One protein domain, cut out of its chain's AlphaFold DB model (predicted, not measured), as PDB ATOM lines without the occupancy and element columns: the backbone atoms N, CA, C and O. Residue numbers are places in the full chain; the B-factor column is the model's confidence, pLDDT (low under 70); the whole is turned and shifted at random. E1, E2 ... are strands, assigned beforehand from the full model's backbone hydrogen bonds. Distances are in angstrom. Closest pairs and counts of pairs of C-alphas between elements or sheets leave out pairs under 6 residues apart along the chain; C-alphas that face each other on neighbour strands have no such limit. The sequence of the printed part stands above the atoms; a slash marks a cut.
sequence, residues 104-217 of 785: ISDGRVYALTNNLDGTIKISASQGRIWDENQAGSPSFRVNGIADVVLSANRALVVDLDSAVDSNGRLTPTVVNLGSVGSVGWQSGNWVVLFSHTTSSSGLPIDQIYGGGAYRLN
ATOM      1  N   ILE A 104     289.152 283.238 175.528       74.81
ATOM      2  CA  ILE A 104     287.746 283.612 175.526       74.81
ATOM      3  C   ILE A 104     287.612 284.665 174.437       74.81
ATOM      4  O   ILE A 104     288.444 285.564 174.374       74.81
ATOM      5  N   SER A 105     286.602 284.579 173.579       74.38
ATOM      6  CA  SER A 105     286.237 285.719 172.739       74.38
ATOM      7  C   SER A 105     284.925 286.332 173.210       74.38
ATOM      8  O   SER A 105     284.132 285.672 173.877       74.38
ATOM      9  N   ASP A 106     284.704 287.604 172.904       78.81
ATOM     10  CA  ASP A 106     283.390 288.225 172.922       78.81
ATOM     11  C   ASP A 106     283.019 288.659 171.513       78.81
ATOM     12  O   ASP A 106     283.855 288.846 170.632       78.81
ATOM     13  N   GLY A 107     281.722 288.798 171.315       78.44
ATOM     14  CA  GLY A 107     281.129 289.220 170.069       78.44
ATOM     15  C   GLY A 107     279.672 288.793 170.056       78.44
ATOM     16  O   GLY A 107     279.286 287.817 170.712       78.44
ATOM     17  N   ARG A 108     278.835 289.569 169.371       81.44
ATOM     18  CA  ARG A 108     277.393 289.350 169.326       81.44
ATOM     19  C   ARG A 108     276.992 288.926 167.926       81.44
ATOM     20  O   ARG A 108     277.137 289.706 166.990       81.44
ATOM     21  N   VAL A 109     276.414 287.736 167.796       81.69
ATOM     22  CA  VAL A 109     275.652 287.385 166.589       81.69
ATOM     23  C   VAL A 109     274.365 288.195 166.593       81.69
ATOM     24  O   VAL A 109     273.644 288.188 167.593       81.69
ATOM     25  N   TYR A 110     274.094 288.916 165.509       79.12
ATOM     26  CA  TYR A 110     272.880 289.725 165.378       79.12
ATOM     27  C   TYR A 110     271.997 289.309 164.199       79.12
ATOM     28  O   TYR A 110     270.834 289.700 164.172       79.12
ATOM     29  N   ALA A 111     272.503 288.500 163.265       81.94
ATOM     30  CA  ALA A 111     271.672 287.803 162.291       81.94
ATOM     31  C   ALA A 111     272.232 286.404 162.036       81.94
ATOM     32  O   ALA A 111     273.443 286.227 161.885       81.94
ATOM     33  N   LEU A 112     271.339 285.421 161.994       85.94
ATOM     34  CA  LEU A 112     271.661 284.075 161.565       85.94
ATOM     35  C   LEU A 112     270.469 283.515 160.792       85.94
ATOM     36  O   LEU A 112     269.367 283.435 161.333       85.94
ATOM     37  N   THR A 113     270.700 283.147 159.536       87.12
ATOM     38  CA  THR A 113     269.675 282.597 158.646       87.12
ATOM     39  C   THR A 113     270.143 281.242 158.146       87.12
ATOM     40  O   THR A 113     271.228 281.142 157.573       87.12
ATOM     41  N   ASN A 114     269.328 280.208 158.356       83.50
ATOM     42  CA  ASN A 114     269.512 278.932 157.677       83.50
ATOM     43  C   ASN A 114     268.860 279.027 156.291       83.50
ATOM     44  O   ASN A 114     267.661 279.299 156.190       83.50
ATOM     45  N   ASN A 115     269.650 278.879 155.233       81.25
ATOM     46  CA  ASN A 115     269.151 278.912 153.867       81.25
ATOM     47  C   ASN A 115     268.685 277.507 153.456       81.25
ATOM     48  O   ASN A 115     269.261 276.497 153.852       81.25
ATOM     49  N   LEU A 116     267.663 277.434 152.598       80.38
ATOM     50  CA  LEU A 116     267.113 276.161 152.105       80.38
ATOM     51  C   LEU A 116     268.115 275.327 151.288       80.38
ATOM     52  O   LEU A 116     267.901 274.136 151.090       80.38
ATOM     53  N   ASP A 117     269.202 275.939 150.817       80.62
ATOM     54  CA  ASP A 117     270.291 275.267 150.103       80.62
ATOM     55  C   ASP A 117     271.295 274.566 151.040       80.62
ATOM     56  O   ASP A 117     272.312 274.042 150.584       80.62
ATOM     57  N   GLY A 118     271.020 274.555 152.349       80.62
ATOM     58  CA  GLY A 118     271.894 273.975 153.360       80.62
ATOM     59  C   GLY A 118     273.100 274.852 153.693       80.62
ATOM     60  O   GLY A 118     274.072 274.343 154.240       80.62
ATOM     61  N   THR A 119     273.094 276.143 153.357       87.69
ATOM     62  CA  THR A 119     274.108 277.101 153.819       87.69
ATOM     63  C   THR A 119     273.619 277.913 155.017       87.69
ATOM     64  O   THR A 119     272.425 278.151 155.187       87.69
ATOM     65  N   ILE A 120     274.546 278.390 155.852       86.00
ATOM     66  CA  ILE A 120     274.225 279.268 156.986       86.00
ATOM     67  C   ILE A 120     274.763 280.664 156.699       86.00
ATOM     68  O   ILE A 120     275.962 280.834 156.494       86.00
ATOM     69  N   LYS A 121     273.897 281.676 156.729       91.62
ATOM     70  CA  LYS A 121     274.281 283.086 156.626       91.62
ATOM     71  C   LYS A 121     274.417 283.687 158.025       91.62
ATOM     72  O   LYS A 121     273.463 283.647 158.797       91.62
ATOM     73  N   ILE A 122     275.585 284.238 158.357       91.38
ATOM     74  CA  ILE A 122     275.920 284.744 159.696       91.38
ATOM     75  C   ILE A 122     276.363 286.207 159.620       91.38
ATOM     76  O   ILE A 122     277.221 286.567 158.813       91.38
ATOM     77  N   SER A 123     275.834 287.025 160.530       90.44
ATOM     78  CA  SER A 123     276.299 288.388 160.790       90.44
ATOM     79  C   SER A 123     276.606 288.560 162.276       90.44
ATOM     80  O   SER A 123     275.779 288.265 163.147       90.44
ATOM     81  N   ALA A 124     277.808 289.045 162.571       89.50
ATOM     82  CA  ALA A 124     278.326 289.191 163.921       89.50
ATOM     83  C   ALA A 124     278.995 290.554 164.114       89.50
ATOM     84  O   ALA A 124     279.644 291.089 163.218       89.50
ATOM     85  N   SER A 125     278.818 291.143 165.294       90.62
ATOM     86  CA  SER A 125     279.420 292.424 165.647       90.62
ATOM     87  C   SER A 125     280.938 292.313 165.741       90.62
ATOM     88  O   SER A 125     281.508 291.222 165.767       90.62
ATOM     89  N   GLN A 126     281.597 293.461 165.894       93.00
ATOM     90  CA  GLN A 126     282.972 293.475 166.387       93.00
ATOM     91  C   GLN A 126     283.076 292.694 167.703       93.00
ATOM     92  O   GLN A 126     282.119 292.661 168.489       93.00
ATOM     93  N   GLY A 127     284.237 292.085 167.905       91.12
ATOM     94  CA  GLY A 127     284.546 291.243 169.050       91.12
ATOM     95  C   GLY A 127     285.950 291.478 169.590       91.12
ATOM     96  O   GLY A 127     286.696 292.344 169.115       91.12
ATOM     97  N   ARG A 128     286.309 290.717 170.610       90.56
ATOM     98  CA  ARG A 128     287.578 290.771 171.338       90.56
ATOM     99  C   ARG A 128     287.986 289.357 171.703       90.56
ATOM    100  O   ARG A 128     287.130 288.508 171.887       90.56
ATOM    101  N   ILE A 129     289.281 289.104 171.819       88.12
ATOM    102  CA  ILE A 129     289.831 287.821 172.262       88.12
ATOM    103  C   ILE A 129     290.749 288.101 173.450       88.12
ATOM    104  O   ILE A 129     291.607 288.978 173.364       88.12
ATOM    105  N   TRP A 130     290.568 287.365 174.542       84.56
ATOM    106  CA  TRP A 130     291.386 287.421 175.752       84.56
ATOM    107  C   TRP A 130     292.069 286.089 175.988       84.56
ATOM    108  O   TRP A 130     291.452 285.039 175.813       84.56
ATOM    109  N   ASP A 131     293.300 286.137 176.477       81.06
ATOM    110  CA  ASP A 131     293.938 284.974 177.081       81.06
ATOM    111  C   ASP A 131     293.285 284.678 178.448       81.06
ATOM    112  O   ASP A 131     293.144 285.570 179.290       81.06
ATOM    113  N   GLU A 132     292.835 283.436 178.671       67.31
ATOM    114  CA  GLU A 132     292.260 283.001 179.953       67.31
ATOM    115  C   GLU A 132     293.262 283.291 181.080       67.31
ATOM    116  O   GLU A 132     294.439 282.939 181.000       67.31
ATOM    117  N   ASN A 133     292.769 283.954 182.131       66.75
ATOM    118  CA  ASN A 133     293.514 284.437 183.302       66.75
ATOM    119  C   ASN A 133     294.294 285.756 183.150       66.75
ATOM    120  O   ASN A 133     294.934 286.170 184.118       66.75
ATOM    121  N   GLN A 134     294.203 286.475 182.027       65.94
ATOM    122  CA  GLN A 134     294.643 287.875 181.985       65.94
ATOM    123  C   GLN A 134     293.475 288.833 182.244       65.94
ATOM    124  O   GLN A 134     292.648 289.105 181.376       65.94
ATOM    125  N   ALA A 135     293.412 289.374 183.464       49.31
ATOM    126  CA  ALA A 135     292.553 290.514 183.760       49.31
ATOM    127  C   ALA A 135     293.150 291.769 183.099       49.31
ATOM    128  O   ALA A 135     294.188 292.263 183.535       49.31
ATOM    129  N   GLY A 136     292.523 292.280 182.035       74.38
ATOM    130  CA  GLY A 136     293.022 293.466 181.335       74.38
ATOM    131  C   GLY A 136     292.414 293.716 179.954       74.38
ATOM    132  O   GLY A 136     291.319 293.249 179.627       74.38
ATOM    133  N   SER A 137     293.136 294.505 179.152       81.19
ATOM    134  CA  SER A 137     292.825 294.764 177.741       81.19
ATOM    135  C   SER A 137     292.799 293.460 176.936       81.19
ATOM    136  O   SER A 137     293.577 292.557 177.233       81.19
ATOM    137  N   PRO A 138     291.936 293.344 175.914       86.69
ATOM    138  CA  PRO A 138     291.907 292.148 175.083       86.69
ATOM    139  C   PRO A 138     293.223 291.979 174.319       86.69
ATOM    140  O   PRO A 138     293.761 292.963 173.805       86.69
ATOM    141  N   SER A 139     293.692 290.736 174.207       87.25
ATOM    142  CA  SER A 139     294.877 290.365 173.428       87.25
ATOM    143  C   SER A 139     294.682 290.694 171.946       87.25
ATOM    144  O   SER A 139     295.614 291.139 171.284       87.25
ATOM    145  N   PHE A 140     293.449 290.554 171.437       91.50
ATOM    146  CA  PHE A 140     293.099 290.913 170.061       91.50
ATOM    147  C   PHE A 140     291.714 291.553 169.963       91.50
ATOM    148  O   PHE A 140     290.812 291.270 170.755       91.50
ATOM    149  N   ARG A 141     291.518 292.393 168.945       92.19
ATOM    150  CA  ARG A 141     290.198 292.885 168.526       92.19
ATOM    151  C   ARG A 141     289.823 292.225 167.207       92.19
ATOM    152  O   ARG A 141     290.692 291.996 166.376       92.19
ATOM    153  N   VAL A 142     288.541 291.947 167.010       93.75
ATOM    154  CA  VAL A 142     288.025 291.245 165.830       93.75
ATOM    155  C   VAL A 142     287.003 292.128 165.122       93.75
ATOM    156  O   VAL A 142     286.146 292.744 165.762       93.75
ATOM    157  N   ASN A 143     287.104 292.220 163.797       95.88
ATOM    158  CA  ASN A 143     286.142 292.938 162.974       95.88
ATOM    159  C   ASN A 143     284.765 292.271 163.004       95.88
ATOM    160  O   ASN A 143     284.633 291.057 163.140       95.88
ATOM    161  N   GLY A 144     283.730 293.100 162.870       91.75
ATOM    162  CA  GLY A 144     282.393 292.592 162.608       91.75
ATOM    163  C   GLY A 144     282.330 292.008 161.205       91.75
ATOM    164  O   GLY A 144     283.043 292.452 160.307       91.75
ATOM    165  N   ILE A 145     281.458 291.031 161.029       93.56
ATOM    166  CA  ILE A 145     281.152 290.438 159.735       93.56
ATOM    167  C   ILE A 145     279.667 290.606 159.452       93.56
ATOM    168  O   ILE A 145     278.832 290.478 160.347       93.56
ATOM    169  N   ALA A 146     279.336 290.879 158.198       94.69
ATOM    170  CA  ALA A 146     277.963 290.911 157.734       94.69
ATOM    171  C   ALA A 146     277.807 289.870 156.633       94.69
ATOM    172  O   ALA A 146     278.618 289.818 155.711       94.69
ATOM    173  N   ASP A 147     276.745 289.078 156.731       92.00
ATOM    174  CA  ASP A 147     276.226 288.266 155.642       92.00
ATOM    175  C   ASP A 147     277.187 287.182 155.127       92.00
ATOM    176  O   ASP A 147     277.127 286.785 153.964       92.00
ATOM    177  N   VAL A 148     278.048 286.652 156.002       94.44
ATOM    178  CA  VAL A 148     278.987 285.587 155.636       94.44
ATOM    179  C   VAL A 148     278.243 284.266 155.498       94.44
ATOM    180  O   VAL A 148     277.611 283.800 156.445       94.44
ATOM    181  N   VAL A 149     278.344 283.650 154.323       93.12
ATOM    182  CA  VAL A 149     277.717 282.360 154.019       93.12
ATOM    183  C   VAL A 149     278.708 281.224 154.282       93.12
ATOM    184  O   VAL A 149     279.787 281.174 153.692       93.12
ATOM    185  N   LEU A 150     278.336 280.294 155.161       92.25
ATOM    186  CA  LEU A 150     279.071 279.068 155.454       92.25
ATOM    187  C   LEU A 150     278.382 277.877 154.781       92.25
ATOM    188  O   LEU A 150     277.292 277.466 155.179       92.25
ATOM    189  N   SER A 151     279.038 277.293 153.779       91.94
ATOM    190  CA  SER A 151     278.656 275.983 153.245       91.94
ATOM    191  C   SER A 151     279.107 274.849 154.172       91.94
ATOM    192  O   SER A 151     279.838 275.067 155.142       91.94
ATOM    193  N   ALA A 152     278.623 273.634 153.913       85.38
ATOM    194  CA  ALA A 152     279.011 272.437 154.653       85.38
ATOM    195  C   ALA A 152     280.539 272.275 154.741       85.38
ATOM    196  O   ALA A 152     281.262 272.491 153.769       85.38
ATOM    197  N   ASN A 153     281.025 271.856 155.911       86.38
ATOM    198  CA  ASN A 153     282.441 271.650 156.224       86.38
ATOM    199  C   ASN A 153     283.306 272.917 156.124       86.38
ATOM    200  O   ASN A 153     284.517 272.838 155.895       86.38
ATOM    201  N   ARG A 154     282.706 274.092 156.347       90.94
ATOM    202  CA  ARG A 154     283.418 275.367 156.483       90.94
ATOM    203  C   ARG A 154     283.311 275.905 157.904       90.94
ATOM    204  O   ARG A 154     282.339 275.655 158.615       90.94
ATOM    205  N   ALA A 155     284.313 276.672 158.309       90.25
ATOM    206  CA  ALA A 155     284.324 277.404 159.564       90.25
ATOM    207  C   ALA A 155     284.685 278.867 159.318       90.25
ATOM    208  O   ALA A 155     285.521 279.165 158.470       90.25
ATOM    209  N   LEU A 156     284.062 279.766 160.075       92.50
ATOM    210  CA  LEU A 156     284.538 281.130 160.231       92.50
ATOM    211  C   LEU A 156     285.568 281.141 161.357       92.50
ATOM    212  O   LEU A 156     285.237 280.819 162.501       92.50
ATOM    213  N   VAL A 157     286.798 281.520 161.042       92.44
ATOM    214  CA  VAL A 157     287.911 281.555 161.990       92.44
ATOM    215  C   VAL A 157     288.543 282.937 162.026       92.44
ATOM    216  O   VAL A 157     288.370 283.745 161.116       92.44
ATOM    217  N   VAL A 158     289.293 283.203 163.086       93.44
ATOM    218  CA  VAL A 158     290.239 284.314 163.156       93.44
ATOM    219  C   VAL A 158     291.633 283.719 163.222       93.44
ATOM    220  O   VAL A 158     291.928 282.966 164.149       93.44
ATOM    221  N   ASP A 159     292.473 284.060 162.250       93.25
ATOM    222  CA  ASP A 159     293.897 283.754 162.301       93.25
ATOM    223  C   ASP A 159     294.612 284.836 163.112       93.25
ATOM    224  O   ASP A 159     294.620 286.010 162.734       93.25
ATOM    225  N   LEU A 160     295.171 284.454 164.254       91.00
ATOM    226  CA  LEU A 160     295.837 285.370 165.172       91.00
ATOM    227  C   LEU A 160     297.187 285.871 164.644       91.00
ATOM    228  O   LEU A 160     297.685 286.867 165.165       91.00
ATOM    229  N   ASP A 161     297.734 285.238 163.604       90.44
ATOM    230  CA  ASP A 161     298.938 285.713 162.912       90.44
ATOM    231  C   ASP A 161     298.612 286.627 161.725       90.44
ATOM    232  O   ASP A 161     299.516 287.173 161.085       90.44
ATOM    233  N   SER A 162     297.329 286.786 161.382       90.75
ATOM    234  CA  SER A 162     296.948 287.634 160.259       90.75
ATOM    235  C   SER A 162     297.254 289.106 160.538       90.75
ATOM    236  O   SER A 162     297.237 289.580 161.677       90.75
ATOM    237  N   ALA A 163     297.534 289.852 159.468       90.94
ATOM    238  CA  ALA A 163     297.703 291.291 159.571       90.94
ATOM    239  C   ALA A 163     296.421 291.925 160.130       90.94
ATOM    240  O   ALA A 163     295.318 291.691 159.628       90.94
ATOM    241  N   VAL A 164     296.576 292.748 161.164       93.19
ATOM    242  CA  VAL A 164     295.486 293.581 161.668       93.19
ATOM    243  C   VAL A 164     295.177 294.704 160.678       93.19
ATOM    244  O   VAL A 164     296.060 295.192 159.971       93.19
ATOM    245  N   ASP A 165     293.919 295.132 160.628       92.88
ATOM    246  CA  ASP A 165     293.515 296.304 159.857       92.88
ATOM    247  C   ASP A 165     294.093 297.610 160.441       92.88
ATOM    248  O   ASP A 165     294.752 297.628 161.485       92.88
ATOM    249  N   SER A 166     293.807 298.744 159.796       93.00
ATOM    250  CA  SER A 166     294.253 300.070 160.256       93.00
ATOM    251  C   SER A 166     293.732 300.470 161.644       93.00
ATOM    252  O   SER A 166     294.234 301.427 162.231       93.00
ATOM    253  N   ASN A 167     292.754 299.743 162.194       91.94
ATOM    254  CA  ASN A 167     292.215 299.932 163.538       91.94
ATOM    255  C   ASN A 167     292.752 298.900 164.547       91.94
ATOM    256  O   ASN A 167     292.249 298.835 165.675       91.94
ATOM    257  N   GLY A 168     293.728 298.072 164.159       92.19
ATOM    258  CA  GLY A 168     294.282 297.016 165.002       92.19
ATOM    259  C   GLY A 168     293.332 295.830 165.206       92.19
ATOM    260  O   GLY A 168     293.359 295.212 166.272       92.19
ATOM    261  N   ARG A 169     292.444 295.540 164.243       94.12
ATOM    262  CA  ARG A 169     291.483 294.429 164.312       94.12
ATOM    263  C   ARG A 169     291.818 293.317 163.322       94.12
ATOM    264  O   ARG A 169     292.118 293.575 162.162       94.12
ATOM    265  N   LEU A 170     291.693 292.074 163.767       95.50
ATOM    266  CA  LEU A 170     291.763 290.889 162.920       95.50
ATOM    267  C   LEU A 170     290.452 290.723 162.147       95.50
ATOM    268  O   LEU A 170     289.368 290.960 162.689       95.50
ATOM    269  N   THR A 171     290.538 290.296 160.892       95.50
ATOM    270  CA  THR A 171     289.360 290.073 160.045       95.50
ATOM    271  C   THR A 171     289.040 288.582 159.990       95.50
ATOM    272  O   THR A 171     289.908 287.810 159.587       95.50
ATOM    273  N   PRO A 172     287.826 288.151 160.384       95.69
ATOM    274  CA  PRO A 172     287.447 286.750 160.270       95.69
ATOM    275  C   PRO A 172     287.475 286.260 158.818       95.69
ATOM    276  O   PRO A 172     287.051 286.973 157.908       95.69
ATOM    277  N   THR A 173     287.924 285.027 158.604       94.69
ATOM    278  CA  THR A 173     288.004 284.384 157.287       94.69
ATOM    279  C   THR A 173     287.316 283.023 157.299       94.69
ATOM    280  O   THR A 173     287.187 282.372 158.337       94.69
ATOM    281  N   VAL A 174     286.819 282.590 156.138       93.81
ATOM    282  CA  VAL A 174     286.171 281.281 155.986       93.81
ATOM    283  C   VAL A 174     287.200 280.250 155.532       93.81
ATOM    284  O   VAL A 174     287.791 280.397 154.464       93.81
ATOM    285  N   VAL A 175     287.362 279.176 156.301       92.56
ATOM    286  CA  VAL A 175     288.307 278.080 156.030       92.56
ATOM    287  C   VAL A 175     287.591 276.730 155.948       92.56
ATOM    288  O   VAL A 175     286.462 276.577 156.416       92.56
ATOM    289  N   ASN A 176     288.241 275.728 155.352       89.25
ATOM    290  CA  ASN A 176     287.750 274.348 155.375       89.25
ATOM    291  C   ASN A 176     287.959 273.734 156.764       89.25
ATOM    292  O   ASN A 176     289.053 273.817 157.314       89.25
ATOM    293  N   LEU A 177     286.968 273.026 157.305       79.94
ATOM    294  CA  LEU A 177     287.098 272.330 158.592       79.94
ATOM    295  C   LEU A 177     288.236 271.294 158.587       79.94
ATOM    296  O   LEU A 177     288.950 271.170 159.576       79.94
ATOM    297  N   GLY A 178     288.489 270.641 157.446       76.81
ATOM    298  CA  GLY A 178     289.628 269.729 157.275       76.81
ATOM    299  C   GLY A 178     291.003 270.391 157.448       76.81
ATOM    300  O   GLY A 178     291.954 269.713 157.821       76.81
ATOM    301  N   SER A 179     291.110 271.711 157.243       67.12
ATOM    302  CA  SER A 179     292.348 272.468 157.498       67.12
ATOM    303  C   SER A 179     292.537 272.888 158.958       67.12
ATOM    304  O   SER A 179     293.634 273.299 159.317       67.12
ATOM    305  N   VAL A 180     291.515 272.760 159.814       59.66
ATOM    306  CA  VAL A 180     291.572 273.211 161.219       59.66
ATOM    307  C   VAL A 180     291.991 272.087 162.181       59.66
ATOM    308  O   VAL A 180     292.116 272.317 163.376       59.66
ATOM    309  N   GLY A 181     292.276 270.870 161.706       54.50
ATOM    310  CA  GLY A 181     292.580 269.730 162.585       54.50
ATOM    311  C   GLY A 181     291.383 269.326 163.464       54.50
ATOM    312  O   GLY A 181     290.369 270.014 163.548       54.50
ATOM    313  N   SER A 182     291.443 268.158 164.096       48.50
ATOM    314  CA  SER A 182     290.318 267.587 164.847       48.50
ATOM    315  C   SER A 182     289.912 268.429 166.075       48.50
ATOM    316  O   SER A 182     290.539 268.341 167.125       48.50
ATOM    317  N   VAL A 183     288.839 269.213 165.920       48.00
ATOM    318  CA  VAL A 183     287.819 269.652 166.905       48.00
ATOM    319  C   VAL A 183     288.302 270.085 168.304       48.00
ATOM    320  O   VAL A 183     287.738 269.694 169.326       48.00
ATOM    321  N   GLY A 184     289.307 270.956 168.358       58.66
ATOM    322  CA  GLY A 184     289.509 271.878 169.481       58.66
ATOM    323  C   GLY A 184     289.043 273.286 169.097       58.66
ATOM    324  O   GLY A 184     289.163 273.674 167.938       58.66
ATOM    325  N   TRP A 185     288.545 274.082 170.052       69.06
ATOM    326  CA  TRP A 185     288.143 275.493 169.842       69.06
ATOM    327  C   TRP A 185     289.283 276.400 169.341       69.06
ATOM    328  O   TRP A 185     289.059 277.543 168.940       69.06
ATOM    329  N   GLN A 186     290.506 275.872 169.375       69.19
ATOM    330  CA  GLN A 186     291.721 276.459 168.847       69.19
ATOM    331  C   GLN A 186     292.565 275.356 168.225       69.19
ATOM    332  O   GLN A 186     292.739 274.289 168.818       69.19
ATOM    333  N   SER A 187     293.120 275.637 167.054       68.50
ATOM    334  CA  SER A 187     294.095 274.773 166.404       68.50
ATOM    335  C   SER A 187     295.191 275.650 165.829       68.50
ATOM    336  O   SER A 187     294.933 276.523 165.000       68.50
ATOM    337  N   GLY A 188     296.407 275.491 166.350       80.31
ATOM    338  CA  GLY A 188     297.489 276.434 166.075       80.31
ATOM    339  C   GLY A 188     297.111 277.861 166.486       80.31
ATOM    340  O   GLY A 188     296.707 278.087 167.626       80.31
ATOM    341  N   ASN A 189     297.234 278.800 165.545       83.75
ATOM    342  CA  ASN A 189     296.925 280.218 165.736       83.75
ATOM    343  C   ASN A 189     295.515 280.598 165.273       83.75
ATOM    344  O   ASN A 189     295.187 281.777 165.202       83.75
ATOM    345  N   TRP A 190     294.649 279.620 164.994       85.62
ATOM    346  CA  TRP A 190     293.268 279.883 164.599       85.62
ATOM    347  C   TRP A 190     292.313 279.764 165.785       85.62
ATOM    348  O   TRP A 190     292.353 278.793 166.543       85.62
ATOM    349  N   VAL A 191     291.410 280.737 165.904       88.19
ATOM    350  CA  VAL A 191     290.266 280.716 166.825       88.19
ATOM    351  C   VAL A 191     288.996 280.517 166.010       88.19
ATOM    352  O   VAL A 191     288.676 281.335 165.148       88.19
ATOM    353  N   VAL A 192     288.259 279.437 166.274       88.44
ATOM    354  CA  VAL A 192     287.008 279.151 165.561       88.44
ATOM    355  C   VAL A 192     285.875 279.999 166.140       88.44
ATOM    356  O   VAL A 192     285.511 279.847 167.306       88.44
ATOM    357  N   LEU A 193     285.301 280.885 165.321       87.62
ATOM    358  CA  LEU A 193     284.139 281.692 165.699       87.62
ATOM    359  C   LEU A 193     282.833 280.930 165.464       87.62
ATOM    360  O   LEU A 193     281.968 280.924 166.333       87.62
ATOM    361  N   PHE A 194     282.702 280.281 164.301       86.69
ATOM    362  CA  PHE A 194     281.541 279.471 163.910       86.69
ATOM    363  C   PHE A 194     281.988 278.309 163.031       86.69
ATOM    364  O   PHE A 194     282.938 278.442 162.265       86.69
ATOM    365  N   SER A 195     281.281 277.185 163.083       87.31
ATOM    366  CA  SER A 195     281.523 276.066 162.173       87.31
ATOM    367  C   SER A 195     280.213 275.472 161.683       87.31
ATOM    368  O   SER A 195     279.236 275.432 162.431       87.31
ATOM    369  N   HIS A 196     280.201 275.032 160.428       85.81
ATOM    370  CA  HIS A 196     279.082 274.332 159.825       85.81
ATOM    371  C   HIS A 196     279.526 272.914 159.456       85.81
ATOM    372  O   HIS A 196     280.203 272.691 158.452       85.81
ATOM    373  N   THR A 197     279.192 271.950 160.313       79.19
ATOM    374  CA  THR A 197     279.521 270.531 160.134       79.19
ATOM    375  C   THR A 197     278.309 269.765 159.626       79.19
ATOM    376  O   THR A 197     277.238 269.855 160.220       79.19
ATOM    377  N   THR A 198     278.480 268.944 158.593       66.19
ATOM    378  CA  THR A 198     277.486 267.921 158.237       66.19
ATOM    379  C   THR A 198     277.641 266.724 159.164       66.19
ATOM    380  O   THR A 198     278.758 266.227 159.325       66.19
ATOM    381  N   SER A 199     276.556 266.229 159.760       55.69
ATOM    382  CA  SER A 199     276.606 264.919 160.412       55.69
ATOM    383  C   SER A 199     276.833 263.821 159.370       55.69
ATOM    384  O   SER A 199     276.508 263.961 158.189       55.69
ATOM    385  N   SER A 200     277.339 262.679 159.822       46.16
ATOM    386  CA  SER A 200     277.519 261.475 159.007       46.16
ATOM    387  C   SER A 200     276.214 260.866 158.469       46.16
ATOM    388  O   SER A 200     276.274 259.871 157.755       46.16
ATOM    389  N   SER A 201     275.038 261.421 158.793       45.19
ATOM    390  CA  SER A 201     273.735 260.882 158.385       45.19
ATOM    391  C   SER A 201     273.145 261.524 157.124       45.19
ATOM    392  O   SER A 201     272.018 261.197 156.771       45.19
ATOM    393  N   GLY A 202     273.855 262.437 156.447       45.88
ATOM    394  CA  GLY A 202     273.419 263.010 155.159       45.88
ATOM    395  C   GLY A 202     272.130 263.844 155.207       45.88
ATOM    396  O   GLY A 202     271.653 264.292 154.170       45.88
ATOM    397  N   LEU A 203     271.577 264.073 156.400       40.62
ATOM    398  CA  LEU A 203     270.456 264.974 156.633       40.62
ATOM    399  C   LEU A 203     271.015 266.317 157.117       40.62
ATOM    400  O   LEU A 203     271.895 266.308 157.985       40.62
ATOM    401  N   PRO A 204     270.536 267.461 156.594       42.25
ATOM    402  CA  PRO A 204     270.860 268.764 157.154       42.25
ATOM    403  C   PRO A 204     270.279 268.810 158.567       42.25
ATOM    404  O   PRO A 204     269.082 269.002 158.761       42.25
ATOM    405  N   ILE A 205     271.107 268.533 159.570       43.53
ATOM    406  CA  ILE A 205     270.701 268.737 160.953       43.53
ATOM    407  C   ILE A 205     270.697 270.250 161.172       43.53
ATOM    408  O   ILE A 205     271.737 270.890 161.027       43.53
ATOM    409  N   ASP A 206     269.555 270.801 161.585       44.00
ATOM    410  CA  ASP A 206     269.377 272.165 162.115       44.00
ATOM    411  C   ASP A 206     270.148 272.397 163.442       44.00
ATOM    412  O   ASP A 206     269.696 273.103 164.342       44.00
ATOM    413  N   GLN A 207     271.315 271.775 163.626       44.34
ATOM    414  CA  GLN A 207     272.157 271.953 164.802       44.34
ATOM    415  C   GLN A 207     273.394 272.755 164.434       44.34
ATOM    416  O   GLN A 207     274.441 272.240 164.043       44.34
ATOM    417  N   ILE A 208     273.269 274.060 164.643       51.19
ATOM    418  CA  ILE A 208     274.412 274.938 164.840       51.19
ATOM    419  C   ILE A 208     275.069 274.476 166.142       51.19
ATOM    420  O   ILE A 208     274.504 274.665 167.220       51.19
ATOM    421  N   TYR A 209     276.267 273.897 166.073       49.12
ATOM    422  CA  TYR A 209     277.123 273.771 167.254       49.12
ATOM    423  C   TYR A 209     277.607 275.177 167.641       49.12
ATOM    424  O   TYR A 209     278.729 275.590 167.352       49.12
ATOM    425  N   GLY A 210     276.718 275.950 168.270       44.47
ATOM    426  CA  GLY A 210     276.932 277.314 168.750       44.47
ATOM    427  C   GLY A 210     277.795 277.371 170.009       44.47
ATOM    428  O   GLY A 210     277.466 278.097 170.937       44.47
ATOM    429  N   GLY A 211     278.870 276.584 170.061       41.03
ATOM    430  CA  GLY A 211     279.884 276.671 171.114       41.03
ATOM    431  C   GLY A 211     281.078 277.549 170.736       41.03
ATOM    432  O   GLY A 211     282.047 277.614 171.486       41.03
ATOM    433  N   GLY A 212     281.028 278.212 169.576       49.84
ATOM    434  CA  GLY A 212     282.031 279.196 169.194       49.84
ATOM    435  C   GLY A 212     282.101 280.340 170.202       49.84
ATOM    436  O   GLY A 212     281.158 280.615 170.943       49.84
ATOM    437  N   ALA A 213     283.238 281.025 170.241       55.03
ATOM    438  CA  ALA A 213     283.519 281.996 171.287       55.03
ATOM    439  C   ALA A 213     282.667 283.293 171.188       55.03
ATOM    440  O   ALA A 213     282.794 284.185 172.022       55.03
ATOM    441  N   TYR A 214     281.758 283.412 170.216       64.25
ATOM    442  CA  TYR A 214     280.764 284.486 170.133       64.25
ATOM    443  C   TYR A 214     279.447 284.044 170.779       64.25
ATOM    444  O   TYR A 214     278.916 282.978 170.471       64.25
ATOM    445  N   ARG A 215     278.859 284.886 171.641       51.28
ATOM    446  CA  ARG A 215     277.560 284.571 172.254       51.28
ATOM    447  C   ARG A 215     276.452 284.651 171.204       51.28
ATOM    448  O   ARG A 215     276.202 285.710 170.616       51.28
ATOM    449  N   LEU A 216     275.756 283.534 171.016       51.47
ATOM    450  CA  LEU A 216     274.546 283.448 170.209       51.47
ATOM    451  C   LEU A 216     273.379 284.096 170.974       51.47
ATOM    452  O   LEU A 216     272.696 283.446 171.756       51.47
ATOM    453  N   ASN A 217     273.160 285.395 170.767       49.34
ATOM    454  CA  ASN A 217     271.961 286.099 171.236       49.34
ATOM    455  C   ASN A 217     270.872 286.030 170.157       49.34
ATOM    456  O   ASN A 217     270.445 287.061 169.634       49.34
TER     457      ASN A 217
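AT A GLANCE: This is residues 104 to 217 of the 785 residues of an uncharacterized protein of Sphingomonas faeni (UniProt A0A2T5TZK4). With little regular structure, the printed part is a small sandwich, sheets E2-E3-E6 and E8-E7-E9 partly face to face, with a third sheet, E1-E4-E5, bent off the first. The 114 residues have no named helix and nine strands, E1 to E9 (45 residues, all strand); each sheet is antiparallel. It is compact, radius of gyration of the C-alphas 14.0 A, spanning 44 by 27 by 24 A.

HOW THE PARTS SIT: E1 (104 to 106) runs on into E2 (109 to 114) at 90 degrees, E3 (120 to 124) into E4 (127 to 131) at 80 degrees, and E5 (140 to 142) into E6 (145 to 150) at 78 degrees. In hairpin E2 and E3, N 121 and O 113 are 2.8 A apart. E7 (154 to 159) pairs with E8 (173 to 176), a hairpin, N 175 to O 155 2.8 A, and E9 (190 to 196), N 156 to O 194 2.8 A. The closest C-alphas of E6 and E9, Leu 150 and His 196, are 6.4 A apart.

IN THESE COORDINATES: E1 begins at C-alpha 104 (287.746, 283.612, 175.526); E9, 16.0 A long, ends at C-alpha 196 (279.082, 274.332, 159.825).

THE WHOLE: The printed part has no cut. Links E7 to E8 and E8 to E9 are long. Residues 132 to 135, 179 to 187 and 198 to 217 have pLDDT under 70.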